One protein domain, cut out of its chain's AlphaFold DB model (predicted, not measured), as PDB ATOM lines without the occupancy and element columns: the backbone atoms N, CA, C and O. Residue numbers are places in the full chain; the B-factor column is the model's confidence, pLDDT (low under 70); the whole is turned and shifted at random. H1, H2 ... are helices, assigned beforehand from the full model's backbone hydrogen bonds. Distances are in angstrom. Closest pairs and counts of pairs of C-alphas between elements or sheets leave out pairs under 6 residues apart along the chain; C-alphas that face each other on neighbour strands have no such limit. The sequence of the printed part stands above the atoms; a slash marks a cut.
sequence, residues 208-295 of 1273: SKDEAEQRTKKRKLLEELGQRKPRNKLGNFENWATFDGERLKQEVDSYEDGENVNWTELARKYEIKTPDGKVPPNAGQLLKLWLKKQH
ATOM      1  N   SER A 208      33.060  13.307 -22.883       64.12
ATOM      2  CA  SER A 208      34.090  14.231 -23.358       64.12
ATOM      3  C   SER A 208      35.170  14.481 -22.293       64.12
ATOM      4  O   SER A 208      35.022  14.144 -21.113       64.12
ATOM      5  N   LYS A 209      36.305  15.074 -22.698       66.31
ATOM      6  CA  LYS A 209      37.365  15.438 -21.738       66.31
ATOM      7  C   LYS A 209      36.809  16.382 -20.673       66.31
ATOM      8  O   LYS A 209      37.036  16.158 -19.488       66.31
ATOM      9  N   ASP A 210      36.032  17.363 -21.111       68.81
ATOM     10  CA  ASP A 210      35.531  18.442 -20.272       68.81
ATOM     11  C   ASP A 210      34.433  17.935 -19.334       68.81
ATOM     12  O   ASP A 210      34.447  18.272 -18.155       68.81
ATOM     13  N   GLU A 211      33.561  17.024 -19.780       70.56
ATOM     14  CA  GLU A 211      32.624  16.320 -18.892       70.56
ATOM     15  C   GLU A 211      33.352  15.438 -17.869       70.56
ATOM     16  O   GLU A 211      32.982  15.436 -16.696       70.56
ATOM     17  N   ALA A 212      34.414  14.721 -18.257       72.19
ATOM     18  CA  ALA A 212      35.211  13.923 -17.321       72.19
ATOM     19  C   ALA A 212      35.934  14.800 -16.283       72.19
ATOM     20  O   ALA A 212      36.032  14.430 -15.105       72.19
ATOM     21  N   GLU A 213      36.421  15.970 -16.699       75.50
ATOM     22  CA  GLU A 213      37.024  16.982 -15.833       75.50
ATOM     23  C   GLU A 213      35.989  17.620 -14.911       75.50
ATOM     24  O   GLU A 213      36.197  17.622 -13.701       75.50
ATOM     25  N   GLN A 214      34.844  18.072 -15.426       77.88
ATOM     26  CA  GLN A 214      33.732  18.606 -14.637       77.88
ATOM     27  C   GLN A 214      33.187  17.568 -13.654       77.88
ATOM     28  O   GLN A 214      32.978  17.885 -12.487       77.88
ATOM     29  N   ARG A 215      33.032  16.304 -14.062       82.50
ATOM     30  CA  ARG A 215      32.643  15.193 -13.179       82.50
ATOM     31  C   ARG A 215      33.688  14.948 -12.091       82.50
ATOM     32  O   ARG A 215      33.330  14.565 -10.980       82.50
ATOM     33  N   THR A 216      34.971  15.153 -12.387       79.00
ATOM     34  CA  THR A 216      36.061  15.007 -11.411       79.00
ATOM     35  C   THR A 216      36.137  16.207 -10.463       79.00
ATOM     36  O   THR A 216      36.230  15.989  -9.259       79.00
ATOM     37  N   LYS A 217      36.000  17.441 -10.969       81.88
ATOM     38  CA  LYS A 217      35.887  18.685 -10.188       81.88
ATOM     39  C   LYS A 217      34.662  18.644  -9.275       81.88
ATOM     40  O   LYS A 217      34.808  18.779  -8.073       81.88
ATOM     41  N   LYS A 218      33.476  18.322  -9.805       82.38
ATOM     42  CA  LYS A 218      32.238  18.149  -9.027       82.38
ATOM     43  C   LYS A 218      32.348  17.024  -7.998       82.38
ATOM     44  O   LYS A 218      31.784  17.146  -6.921       82.38
ATOM     45  N   ARG A 219      33.074  15.933  -8.288       80.00
ATOM     46  CA  ARG A 219      33.348  14.901  -7.276       80.00
ATOM     47  C   ARG A 219      34.223  15.452  -6.149       80.00
ATOM     48  O   ARG A 219      33.823  15.291  -5.007       80.00
ATOM     49  N   LYS A 220      35.347  16.101  -6.477       80.50
ATOM     50  CA  LYS A 220      36.250  16.723  -5.496       80.50
ATOM     51  C   LYS A 220      35.527  17.763  -4.640       80.50
ATOM     52  O   LYS A 220      35.553  17.652  -3.432       80.50
ATOM     53  N   LEU A 221      34.770  18.663  -5.259       82.38
ATOM     54  CA  LEU A 221      34.016  19.710  -4.569       82.38
ATOM     55  C   LEU A 221      32.918  19.141  -3.646       82.38
ATOM     56  O   LEU A 221      32.671  19.682  -2.577       82.38
ATOM     57  N   LEU A 222      32.295  18.008  -3.997       79.38
ATOM     58  CA  LEU A 222      31.399  17.274  -3.084       79.38
ATOM     59  C   LEU A 222      32.152  16.520  -1.969       79.38
ATOM     60  O   LEU A 222      31.572  16.280  -0.913       79.38
ATOM     61  N   GLU A 223      33.400  16.111  -2.215       82.06
ATOM     62  CA  GLU A 223      34.302  15.511  -1.218       82.06
ATOM     63  C   GLU A 223      34.814  16.591  -0.231       82.06
ATOM     64  O   GLU A 223      34.845  16.342   0.970       82.06
ATOM     65  N   GLU A 224      35.099  17.805  -0.714       78.75
ATOM     66  CA  GLU A 224      35.517  18.999   0.042       78.75
ATOM     67  C   GLU A 224      34.368  19.603   0.874       78.75
ATOM     68  O   GLU A 224      34.555  19.907   2.047       78.75
ATOM     69  N   LEU A 225      33.150  19.696   0.322       80.94
ATOM     70  CA  LEU A 225      31.946  20.150   1.044       80.94
ATOM     71  C   LEU A 225      31.378  19.110   2.037       80.94
ATOM     72  O   LEU A 225      30.266  19.281   2.533       80.94
ATOM     73  N   GLY A 226      32.052  17.977   2.266       76.94
ATOM     74  CA  GLY A 226      31.598  16.905   3.167       76.94
ATOM     75  C   GLY A 226      30.358  16.117   2.707       76.94
ATOM     76  O   GLY A 226      30.083  15.038   3.233       76.94
ATOM     77  N   GLN A 227      29.641  16.587   1.679       76.12
ATOM     78  CA  GLN A 227      28.431  15.965   1.117       76.12
ATOM     79  C   GLN A 227      28.676  14.570   0.513       76.12
ATOM     80  O   GLN A 227      27.736  13.816   0.253       76.12
ATOM     81  N   ARG A 228      29.938  14.202   0.276       71.19
ATOM     82  CA  ARG A 228      30.345  12.887  -0.211       71.19
ATOM     83  C   ARG A 228      31.610  12.426   0.504       71.19
ATOM     84  O   ARG A 228      32.693  12.908   0.203       71.19
ATOM     85  N   LYS A 229      31.510  11.406   1.362       72.62
ATOM     86  CA  LYS A 229      32.704  10.805   1.979       72.62
ATOM     87  C   LYS A 229      33.688  10.322   0.894       72.62
ATOM     88  O   LYS A 229      33.264   9.569   0.001       72.62
ATOM     89  N   PRO A 230      34.981  10.703   0.948       66.12
ATOM     90  CA  PRO A 230      35.987  10.138   0.058       66.12
ATOM     91  C   PRO A 230      36.038   8.622   0.270       66.12
ATOM     92  O   PRO A 230      35.957   8.127   1.395       66.12
ATOM     93  N   ARG A 231      36.132   7.849  -0.818       62.19
ATOM     94  CA  ARG A 231      36.192   6.383  -0.709       62.19
ATOM     95  C   ARG A 231      37.479   5.975   0.003       62.19
ATOM     96  O   ARG A 231      38.538   6.006  -0.624       62.19
ATOM     97  N   ASN A 232      37.369   5.507   1.248       65.81
ATOM     98  CA  ASN A 232      38.434   4.743   1.890       65.81
ATOM     99  C   ASN A 232      38.681   3.473   1.053       65.81
ATOM    100  O   ASN A 232      37.879   2.542   1.056       65.81
ATOM    101  N   LYS A 233      39.768   3.482   0.277       65.62
ATOM    102  CA  LYS A 233      40.185   2.366  -0.584       65.62
ATOM    103  C   LYS A 233      40.973   1.293   0.168       65.62
ATOM    104  O   LYS A 233      41.136   0.209  -0.378       65.62
ATOM    105  N   LEU A 234      41.469   1.612   1.364       69.94
ATOM    106  CA  LEU A 234      42.161   0.675   2.245       69.94
ATOM    107  C   LEU A 234      41.142  -0.216   2.979       69.94
ATOM    108  O   LEU A 234      41.380  -1.399   3.182       69.94
ATOM    109  N   GLY A 235      39.960   0.322   3.297       70.44
ATOM    110  CA  GLY A 235      38.892  -0.437   3.947       70.44
ATOM    111  C   GLY A 235      39.351  -0.973   5.304       70.44
ATOM    112  O   GLY A 235      39.911  -0.215   6.088       70.44
ATOM    113  N   ASN A 236      39.131  -2.269   5.545       69.31
ATOM    114  CA  ASN A 236      39.535  -2.964   6.771       69.31
ATOM    115  C   ASN A 236      40.837  -3.781   6.610       69.31
ATOM    116  O   ASN A 236      40.965  -4.841   7.209       69.31
ATOM    117  N   PHE A 237      41.750  -3.344   5.730       77.00
ATOM    118  CA  PHE A 237      42.970  -4.079   5.347       77.00
ATOM    119  C   PHE A 237      43.782  -4.596   6.541       77.00
ATOM    120  O   PHE A 237      44.146  -5.763   6.562       77.00
ATOM    121  N   GLU A 238      43.989  -3.761   7.560       69.62
ATOM    122  CA  GLU A 238      44.775  -4.097   8.759       69.62
ATOM    123  C   GLU A 238      44.195  -5.253   9.587       69.62
ATOM    124  O   GLU A 238      44.942  -5.926  10.283       69.62
ATOM    125  N   ASN A 239      42.889  -5.523   9.495       71.00
ATOM    126  CA  ASN A 239      42.243  -6.573  10.286       71.00
ATOM    127  C   ASN A 239      42.237  -7.946   9.591       71.00
ATOM    128  O   ASN A 239      41.814  -8.921  10.208       71.00
ATOM    129  N   TRP A 240      42.611  -8.030   8.308       74.56
ATOM    130  CA  TRP A 240      42.615  -9.299   7.559       74.56
ATOM    131  C   TRP A 240      43.908  -9.589   6.801       74.56
ATOM    132  O   TRP A 240      44.126 -10.739   6.427       74.56
ATOM    133  N   ALA A 241      44.742  -8.582   6.536       72.50
ATOM    134  CA  ALA A 241      46.023  -8.762   5.872       72.50
ATOM    135  C   ALA A 241      47.119  -9.015   6.911       72.50
ATOM    136  O   ALA A 241      47.585  -8.088   7.568       72.50
ATOM    137  N   THR A 242      47.553 -10.266   7.023       70.25
ATOM    138  CA  THR A 242      48.692 -10.656   7.860       70.25
ATOM    139  C   THR A 242      49.988 -10.476   7.070       70.25
ATOM    140  O   THR A 242      50.183 -11.157   6.065       70.25
ATOM    141  N   PHE A 243      50.856  -9.553   7.489       80.69
ATOM    142  CA  PHE A 243      52.194  -9.341   6.920       80.69
ATOM    143  C   PHE A 243      53.110  -8.622   7.923       80.69
ATOM    144  O   PHE A 243      52.630  -7.956   8.840       80.69
ATOM    145  N   ASP A 244      54.426  -8.736   7.732       80.94
ATOM    146  CA  ASP A 244      55.428  -8.004   8.515       80.94
ATOM    147  C   ASP A 244      55.447  -6.525   8.099       80.94
ATOM    148  O   ASP A 244      56.057  -6.126   7.101       80.94
ATOM    149  N   GLY A 245      54.694  -5.715   8.842       79.25
ATOM    150  CA  GLY A 245      54.538  -4.294   8.571       79.25
ATOM    151  C   GLY A 245      55.751  -3.444   8.951       79.25
ATOM    152  O   GLY A 245      55.954  -2.403   8.331       79.25
ATOM    153  N   GLU A 246      56.554  -3.840   9.939       80.81
ATOM    154  CA  GLU A 246      57.688  -3.027  10.405       80.81
ATOM    155  C   GLU A 246      58.889  -3.162   9.477       80.81
ATOM    156  O   GLU A 246      59.436  -2.153   9.027       80.81
ATOM    157  N   ARG A 247      59.225  -4.394   9.084       82.75
ATOM    158  CA  ARG A 247      60.288  -4.653   8.110       82.75
ATOM    159  C   ARG A 247      59.980  -4.030   6.749       82.75
ATOM    160  O   ARG A 247      60.869  -3.471   6.113       82.75
ATOM    161  N   LEU A 248      58.709  -4.042   6.337       85.38
ATOM    162  CA  LEU A 248      58.259  -3.355   5.128       85.38
ATOM    163  C   LEU A 248      58.470  -1.837   5.207       85.38
ATOM    164  O   LEU A 248      58.890  -1.240   4.218       85.38
ATOM    165  N   LYS A 249      58.145  -1.204   6.345       82.88
ATOM    166  CA  LYS A 249      58.375   0.236   6.541       82.88
ATOM    167  C   LYS A 249      59.860   0.555   6.395       82.88
ATOM    168  O   LYS A 249      60.201   1.415   5.597       82.88
ATOM    169  N   GLN A 250      60.717  -0.192   7.094       83.19
ATOM    170  CA  GLN A 250      62.174  -0.030   7.040       83.19
ATOM    171  C   GLN A 250      62.726  -0.205   5.619       83.19
ATOM    172  O   GLN A 250      63.528   0.611   5.176       83.19
ATOM    173  N   GLU A 251      62.266  -1.215   4.871       86.69
ATOM    174  CA  GLU A 251      62.695  -1.403   3.481       86.69
ATOM    175  C   GLU A 251      62.244  -0.239   2.582       86.69
ATOM    176  O   GLU A 251      63.048   0.295   1.824       86.69
ATOM    177  N   VAL A 252      60.991   0.217   2.697       84.50
ATOM    178  CA  VAL A 252      60.483   1.340   1.885       84.50
ATOM    179  C   VAL A 252      61.106   2.684   2.288       84.50
ATOM    180  O   VAL A 252      61.209   3.571   1.440       84.50
ATOM    181  N   ASP A 253      61.543   2.847   3.539       83.06
ATOM    182  CA  ASP A 253      62.308   4.016   3.998       83.06
ATOM    183  C   ASP A 253      63.803   3.967   3.661       83.06
ATOM    184  O   ASP A 253      64.450   5.009   3.704       83.06
ATOM    185  N   SER A 254      64.329   2.815   3.234       83.50
ATOM    186  CA  SER A 254      65.697   2.700   2.703       83.50
ATOM    187  C   SER A 254      65.840   3.051   1.214       83.50
ATOM    188  O   SER A 254      66.961   3.194   0.737       83.50
ATOM    189  N   TYR A 255      64.729   3.183   0.480       87.44
ATOM    190  CA  TYR A 255      64.721   3.503  -0.954       87.44
ATOM    191  C   TYR A 255      64.927   4.998  -1.235       87.44
ATOM    192  O   TYR A 255      64.400   5.852  -0.517       87.44
ATOM    193  N   GLU A 256      65.603   5.311  -2.342       80.62
ATOM    194  CA  GLU A 256      65.914   6.689  -2.745       80.62
ATOM    195  C   GLU A 256      64.725   7.423  -3.397       80.62
ATOM    196  O   GLU A 256      63.823   6.834  -4.011       80.62
ATOM    197  N   ASP A 257      64.735   8.756  -3.319       79.31
ATOM    198  CA  ASP A 257      63.746   9.603  -3.989       79.31
ATOM    199  C   ASP A 257      63.772   9.387  -5.514       79.31
ATOM    200  O   ASP A 257      64.800   9.477  -6.182       79.31
ATOM    201  N   GLY A 258      62.603   9.116  -6.098       71.00
ATOM    202  CA  GLY A 258      62.451   8.802  -7.522       71.00
ATOM    203  C   GLY A 258      62.711   7.340  -7.918       71.00
ATOM    204  O   GLY A 258      62.531   7.010  -9.100       71.00
ATOM    205  N   GLU A 259      63.068   6.460  -6.974       77.44
ATOM    206  CA  GLU A 259      63.278   5.029  -7.223       77.44
ATOM    207  C   GLU A 259      61.989   4.320  -7.698       77.44
ATOM    208  O   GLU A 259      60.870   4.602  -7.255       77.44
ATOM    209  N   ASN A 260      62.115   3.390  -8.653       76.56
ATOM    210  CA  ASN A 260      60.973   2.769  -9.336       76.56
ATOM    211  C   ASN A 260      60.405   1.555  -8.572       76.56
ATOM    212  O   ASN A 260      60.500   0.413  -9.024       76.56
ATOM    213  N   VAL A 261      59.777   1.810  -7.423       80.62
ATOM    214  CA  VAL A 261      59.246   0.765  -6.532       80.62
ATOM    215  C   VAL A 261      58.098  -0.032  -7.176       80.62
ATOM    216  O   VAL A 261      56.997   0.491  -7.403       80.62
ATOM    217  N   ASN A 262      58.294  -1.338  -7.394       82.81
ATOM    218  CA  ASN A 262      57.228  -2.244  -7.832       82.81
ATOM    219  C   ASN A 262      56.376  -2.733  -6.649       82.81
ATOM    220  O   ASN A 262      56.554  -3.824  -6.105       82.81
ATOM    221  N   TRP A 263      55.363  -1.939  -6.303       84.62
ATOM    222  CA  TRP A 263      54.414  -2.218  -5.217       84.62
ATOM    223  C   TRP A 263      53.742  -3.601  -5.284       84.62
ATOM    224  O   TRP A 263      53.309  -4.116  -4.256       84.62
ATOM    225  N   THR A 264      53.620  -4.209  -6.470       81.56
ATOM    226  CA  THR A 264      53.001  -5.540  -6.622       81.56
ATOM    227  C   THR A 264      53.966  -6.664  -6.250       81.56
ATOM    228  O   THR A 264      53.529  -7.692  -5.740       81.56
ATOM    229  N   GLU A 265      55.265  -6.469  -6.476       82.12
ATOM    230  CA  GLU A 265      56.311  -7.402  -6.052       82.12
ATOM    231  C   GLU A 265      56.587  -7.278  -4.557       82.12
ATOM    232  O   GLU A 265      56.602  -8.309  -3.891       82.12
ATOM    233  N   LEU A 266      56.630  -6.062  -3.992       84.69
ATOM    234  CA  LEU A 266      56.646  -5.879  -2.530       84.69
ATOM    235  C   LEU A 266      55.465  -6.602  -1.865       84.69
ATOM    236  O   LEU A 266      55.648  -7.347  -0.908       84.69
ATOM    237  N   ALA A 267      54.256  -6.472  -2.417       82.31
ATOM    238  CA  ALA A 267      53.080  -7.156  -1.883       82.31
ATOM    239  C   ALA A 267      53.153  -8.696  -1.934       82.31
ATOM    240  O   ALA A 267      52.462  -9.357  -1.160       82.31
ATOM    241  N   ARG A 268      53.973  -9.270  -2.826       81.81
ATOM    242  CA  ARG A 268      54.272 -10.712  -2.856       81.81
ATOM    243  C   ARG A 268      55.407 -11.074  -1.897       81.81
ATOM    244  O   ARG A 268      55.276 -12.063  -1.189       81.81
ATOM    245  N   LYS A 269      56.472 -10.264  -1.850       83.62
ATOM    246  CA  LYS A 269      57.636 -10.421  -0.959       83.62
ATOM    247  C   LYS A 269      57.227 -10.450   0.517       83.62
ATOM    248  O   LYS A 269      57.768 -11.237   1.280       83.62
ATOM    249  N   TYR A 270      56.238  -9.635   0.880       83.38
ATOM    250  CA  TYR A 270      55.651  -9.559   2.222       83.38
ATOM    251  C   TYR A 270      54.374 -10.410   2.382       83.38
ATOM    252  O   TYR A 270      53.593 -10.183   3.298       83.38
ATOM    253  N   GLU A 271      54.138 -11.372   1.482       78.06
ATOM    254  CA  GLU A 271      53.067 -12.381   1.550       78.06
ATOM    255  C   GLU A 271      51.646 -11.874   1.878       78.06
ATOM    256  O   GLU A 271      50.877 -12.550   2.564       78.06
ATOM    257  N   ILE A 272      51.244 -10.714   1.353       81.06
ATOM    258  CA  ILE A 272      49.935 -10.120   1.666       81.06
ATOM    259  C   ILE A 272      48.810 -11.021   1.143       81.06
ATOM    260  O   ILE A 272      48.526 -11.040  -0.057       81.06
ATOM    261  N   LYS A 273      48.148 -11.749   2.045       77.38
ATOM    262  CA  LYS A 273      47.102 -12.741   1.749       77.38
ATOM    263  C   LYS A 273      45.725 -12.271   2.236       77.38
ATOM    264  O   LYS A 273      45.611 -11.531   3.207       77.38
ATOM    265  N   THR A 274      44.667 -12.685   1.538       73.00
ATOM    266  CA  THR A 274      43.281 -12.639   2.036       73.00
ATOM    267  C   THR A 274      43.038 -13.762   3.056       73.00
ATOM    268  O   THR A 274      43.833 -14.704   3.100       73.00
ATOM    269  N   PRO A 275      41.914 -13.750   3.803       68.56
ATOM    270  CA  PRO A 275      41.502 -14.892   4.629       68.56
ATOM    271  C   PRO A 275      41.461 -16.235   3.873       68.56
ATOM    272  O   PRO A 275      41.741 -17.274   4.456       68.56
ATOM    273  N   ASP A 276      41.204 -16.213   2.558       70.50
ATOM    274  CA  ASP A 276      41.235 -17.392   1.674       70.50
ATOM    275  C   ASP A 276      42.660 -17.818   1.233       70.50
ATOM    276  O   ASP A 276      42.817 -18.552   0.253       70.50
ATOM    277  N   GLY A 277      43.714 -17.291   1.868       69.69
ATOM    278  CA  GLY A 277      45.122 -17.623   1.607       69.69
ATOM    279  C   GLY A 277      45.707 -17.098   0.287       69.69
ATOM    280  O   GLY A 277      46.833 -17.449  -0.063       69.69
ATOM    281  N   LYS A 278      44.976 -16.270  -0.471       75.56
ATOM    282  CA  LYS A 278      45.373 -15.799  -1.815       75.56
ATOM    283  C   LYS A 278      45.831 -14.345  -1.797       75.56
ATOM    284  O   LYS A 278      45.258 -13.521  -1.093       75.56
ATOM    285  N   VAL A 279      46.814 -13.996  -2.629       74.44
ATOM    286  CA  VAL A 279      47.248 -12.595  -2.778       74.44
ATOM    287  C   VAL A 279      46.146 -11.774  -3.474       74.44
ATOM    288  O   VAL A 279      45.722 -12.152  -4.572       74.44
ATOM    289  N   PRO A 280      45.670 -10.650  -2.895       75.75
ATOM    290  CA  PRO A 280      44.662  -9.805  -3.528       75.75
ATOM    291  C   PRO A 280      45.112  -9.296  -4.914       75.75
ATOM    292  O   PRO A 280      46.237  -8.809  -5.046       75.75
ATOM    293  N   PRO A 281      44.241  -9.258  -5.943       73.06
ATOM    294  CA  PRO A 281      44.593  -8.714  -7.265       73.06
ATOM    295  C   PRO A 281      45.034  -7.239  -7.252       73.06
ATOM    296  O   PRO A 281      45.615  -6.744  -8.213       73.06
ATOM    297  N   ASN A 282      44.723  -6.521  -6.172       78.19
ATOM    298  CA  ASN A 282      45.071  -5.127  -5.915       78.19
ATOM    299  C   ASN A 282      46.052  -4.957  -4.734       78.19
ATOM    300  O   ASN A 282      46.154  -3.845  -4.214       78.19
ATOM    301  N   ALA A 283      46.759  -6.012  -4.307       79.19
ATOM    302  CA  ALA A 283      47.582  -6.013  -3.092       79.19
ATOM    303  C   ALA A 283      48.607  -4.868  -3.049       79.19
ATOM    304  O   ALA A 283      48.627  -4.120  -2.080       79.19
ATOM    305  N   GLY A 284      49.358  -4.620  -4.130       82.81
ATOM    306  CA  GLY A 284      50.304  -3.495  -4.183       82.81
ATOM    307  C   GLY A 284      49.653  -2.110  -4.058       82.81
ATOM    308  O   GLY A 284      50.250  -1.174  -3.530       82.81
ATOM    309  N   GLN A 285      48.392  -1.964  -4.478       80.62
ATOM    310  CA  GLN A 285      47.648  -0.715  -4.302       80.62
ATOM    311  C   GLN A 285      47.090  -0.567  -2.879       80.62
ATOM    312  O   GLN A 285      46.999   0.559  -2.397       80.62
ATOM    313  N   LEU A 286      46.743  -1.669  -2.207       83.12
ATOM    314  CA  LEU A 286      46.420  -1.672  -0.775       83.12
ATOM    315  C   LEU A 286      47.665  -1.341   0.053       83.12
ATOM    316  O   LEU A 286      47.599  -0.474   0.916       83.12
ATOM    317  N   LEU A 287      48.814  -1.922  -0.296       83.88
ATOM    318  CA  LEU A 287      50.092  -1.686   0.366       83.88
ATOM    319  C   LEU A 287      50.530  -0.219   0.296       83.88
ATOM    320  O   LEU A 287      50.798   0.398   1.324       83.88
ATOM    321  N   LYS A 288      50.494   0.386  -0.900       84.69
ATOM    322  CA  LYS A 288      50.799   1.816  -1.079       84.69
ATOM    323  C   LYS A 288      49.838   2.727  -0.294       84.69
ATOM    324  O   LYS A 288      50.228   3.809   0.134       84.69
ATOM    325  N   LEU A 289      48.584   2.309  -0.088       83.31
ATOM    326  CA  LEU A 289      47.614   3.039   0.741       83.31
ATOM    327  C   LEU A 289      47.838   2.830   2.245       83.31
ATOM    328  O   LEU A 289      47.603   3.761   3.011       83.31
ATOM    329  N   TRP A 290      48.291   1.647   2.660       85.00
ATOM    330  CA  TRP A 290      48.653   1.350   4.044       85.00
ATOM    331  C   TRP A 290      49.882   2.152   4.471       85.00
ATOM    332  O   TRP A 290      49.812   2.872   5.459       85.00
ATOM    333  N   LEU A 291      50.951   2.148   3.668       84.56
ATOM    334  CA  LEU A 291      52.166   2.933   3.927       84.56
ATOM    335  C   LEU A 291      51.859   4.432   4.092       84.56
ATOM    336  O   LEU A 291      52.310   5.048   5.052       84.56
ATOM    337  N   LYS A 292      50.977   4.992   3.250       82.81
ATOM    338  CA  LYS A 292      50.484   6.374   3.413       82.81
ATOM    339  C   LYS A 292      49.698   6.613   4.702       82.81
ATOM    340  O   LYS A 292      49.746   7.717   5.234       82.81
ATOM    341  N   LYS A 293      48.947   5.622   5.194       82.12
ATOM    342  CA  LYS A 293      48.267   5.710   6.498       82.12
ATOM    343  C   LYS A 293      49.276   5.642   7.652       82.12
ATOM    344  O   LYS A 293      49.060   6.271   8.676       82.12
ATOM    345  N   GLN A 294      50.382   4.929   7.462       83.12
ATOM    346  CA  GLN A 294      51.499   4.821   8.403       83.12
ATOM    347  C   GLN A 294      52.514   5.979   8.280       83.12
ATOM    348  O   GLN A 294      53.648   5.836   8.721       83.12
ATOM    349  N   HIS A 295      52.111   7.110   7.686       80.44
ATOM    350  CA  HIS A 295      52.908   8.333   7.503       80.44
ATOM    351  C   HIS A 295      54.158   8.235   6.602       80.44
ATOM    352  O   HIS A 295      54.921   9.196   6.537       80.44
TER     353      HIS A 295
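This is residues 208 to 295 of the 1273 residues of an uncharacterized protein of Branchiostoma floridae (UniProt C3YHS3). A lone helix, H1, sits far from a loose cluster of three short helices, H2, H3 and H4, and is tied to it by a long strand-free link, residues 225 to 244. In the cluster H3 packs crosswise on H4, while H2 comes close to H4 and near H3 without firm contact; residues 208 to 218 and 253 to 260 stick out. The printed part has 88 residues with four named helices, in the order H1, H2, H3, H4, and no named strand; the class is all helix, though under half of the residues, 43 of 88, are in named elements. The whole is loose, with a radius of gyration of the C-alphas of 16.4 A, and spans 42 by 34 by 25 A.

Find C-alpha 209 at (37.365, 15.438, -21.738); from there H1, residues 209 to 224, runs 22.1 A to C-alpha 224 at (35.517, 18.999, 0.042). Further on, H2 holds residues 245 to 253 and measures 12.3 A from first to last C-alpha. H3 follows at residues 263 to 269, 9.8 A long. H4, residues 283 to 293, measures 15.2 A and ends at C-alpha 293, at (48.267, 5.710, 6.498).

Look first at H1, which is apart from H2, H3 and H4. Then go to H3 and H4, which touch with 12 pairs of C-alphas within 8 A; the closest are those of Thr 264 and Gly 284, 4.2 A apart. Their lines are about perpendicular, at 77 degrees. H2 and H4 are close but not clearly touching: their closest C-alphas, those of Lys 249 and Leu 291, are 7.3 A apart. These two are also about perpendicular, at 83 degrees. H2 and H3 are near each other, with 6 pairs of C-alphas within 10 A and the closest 8.2 A apart. In H1, H2, H3 and H4 every O i to N i+4 pair is within hydrogen-bond range.

The C-alphas farthest apart in the domain, those of Ser 208 and Arg 247, are 45.1 A apart. The printed part has no cut. The links from H1 to H2, 20 residues, and from H3 to H4, 13 residues, are long; the link from H2 to H3, 9 residues, is short. The mean pLDDT of the printed part is 77.9; look for values under 70 at residues 208 to 210, 230 to 234, 236, 238, 275 and 277.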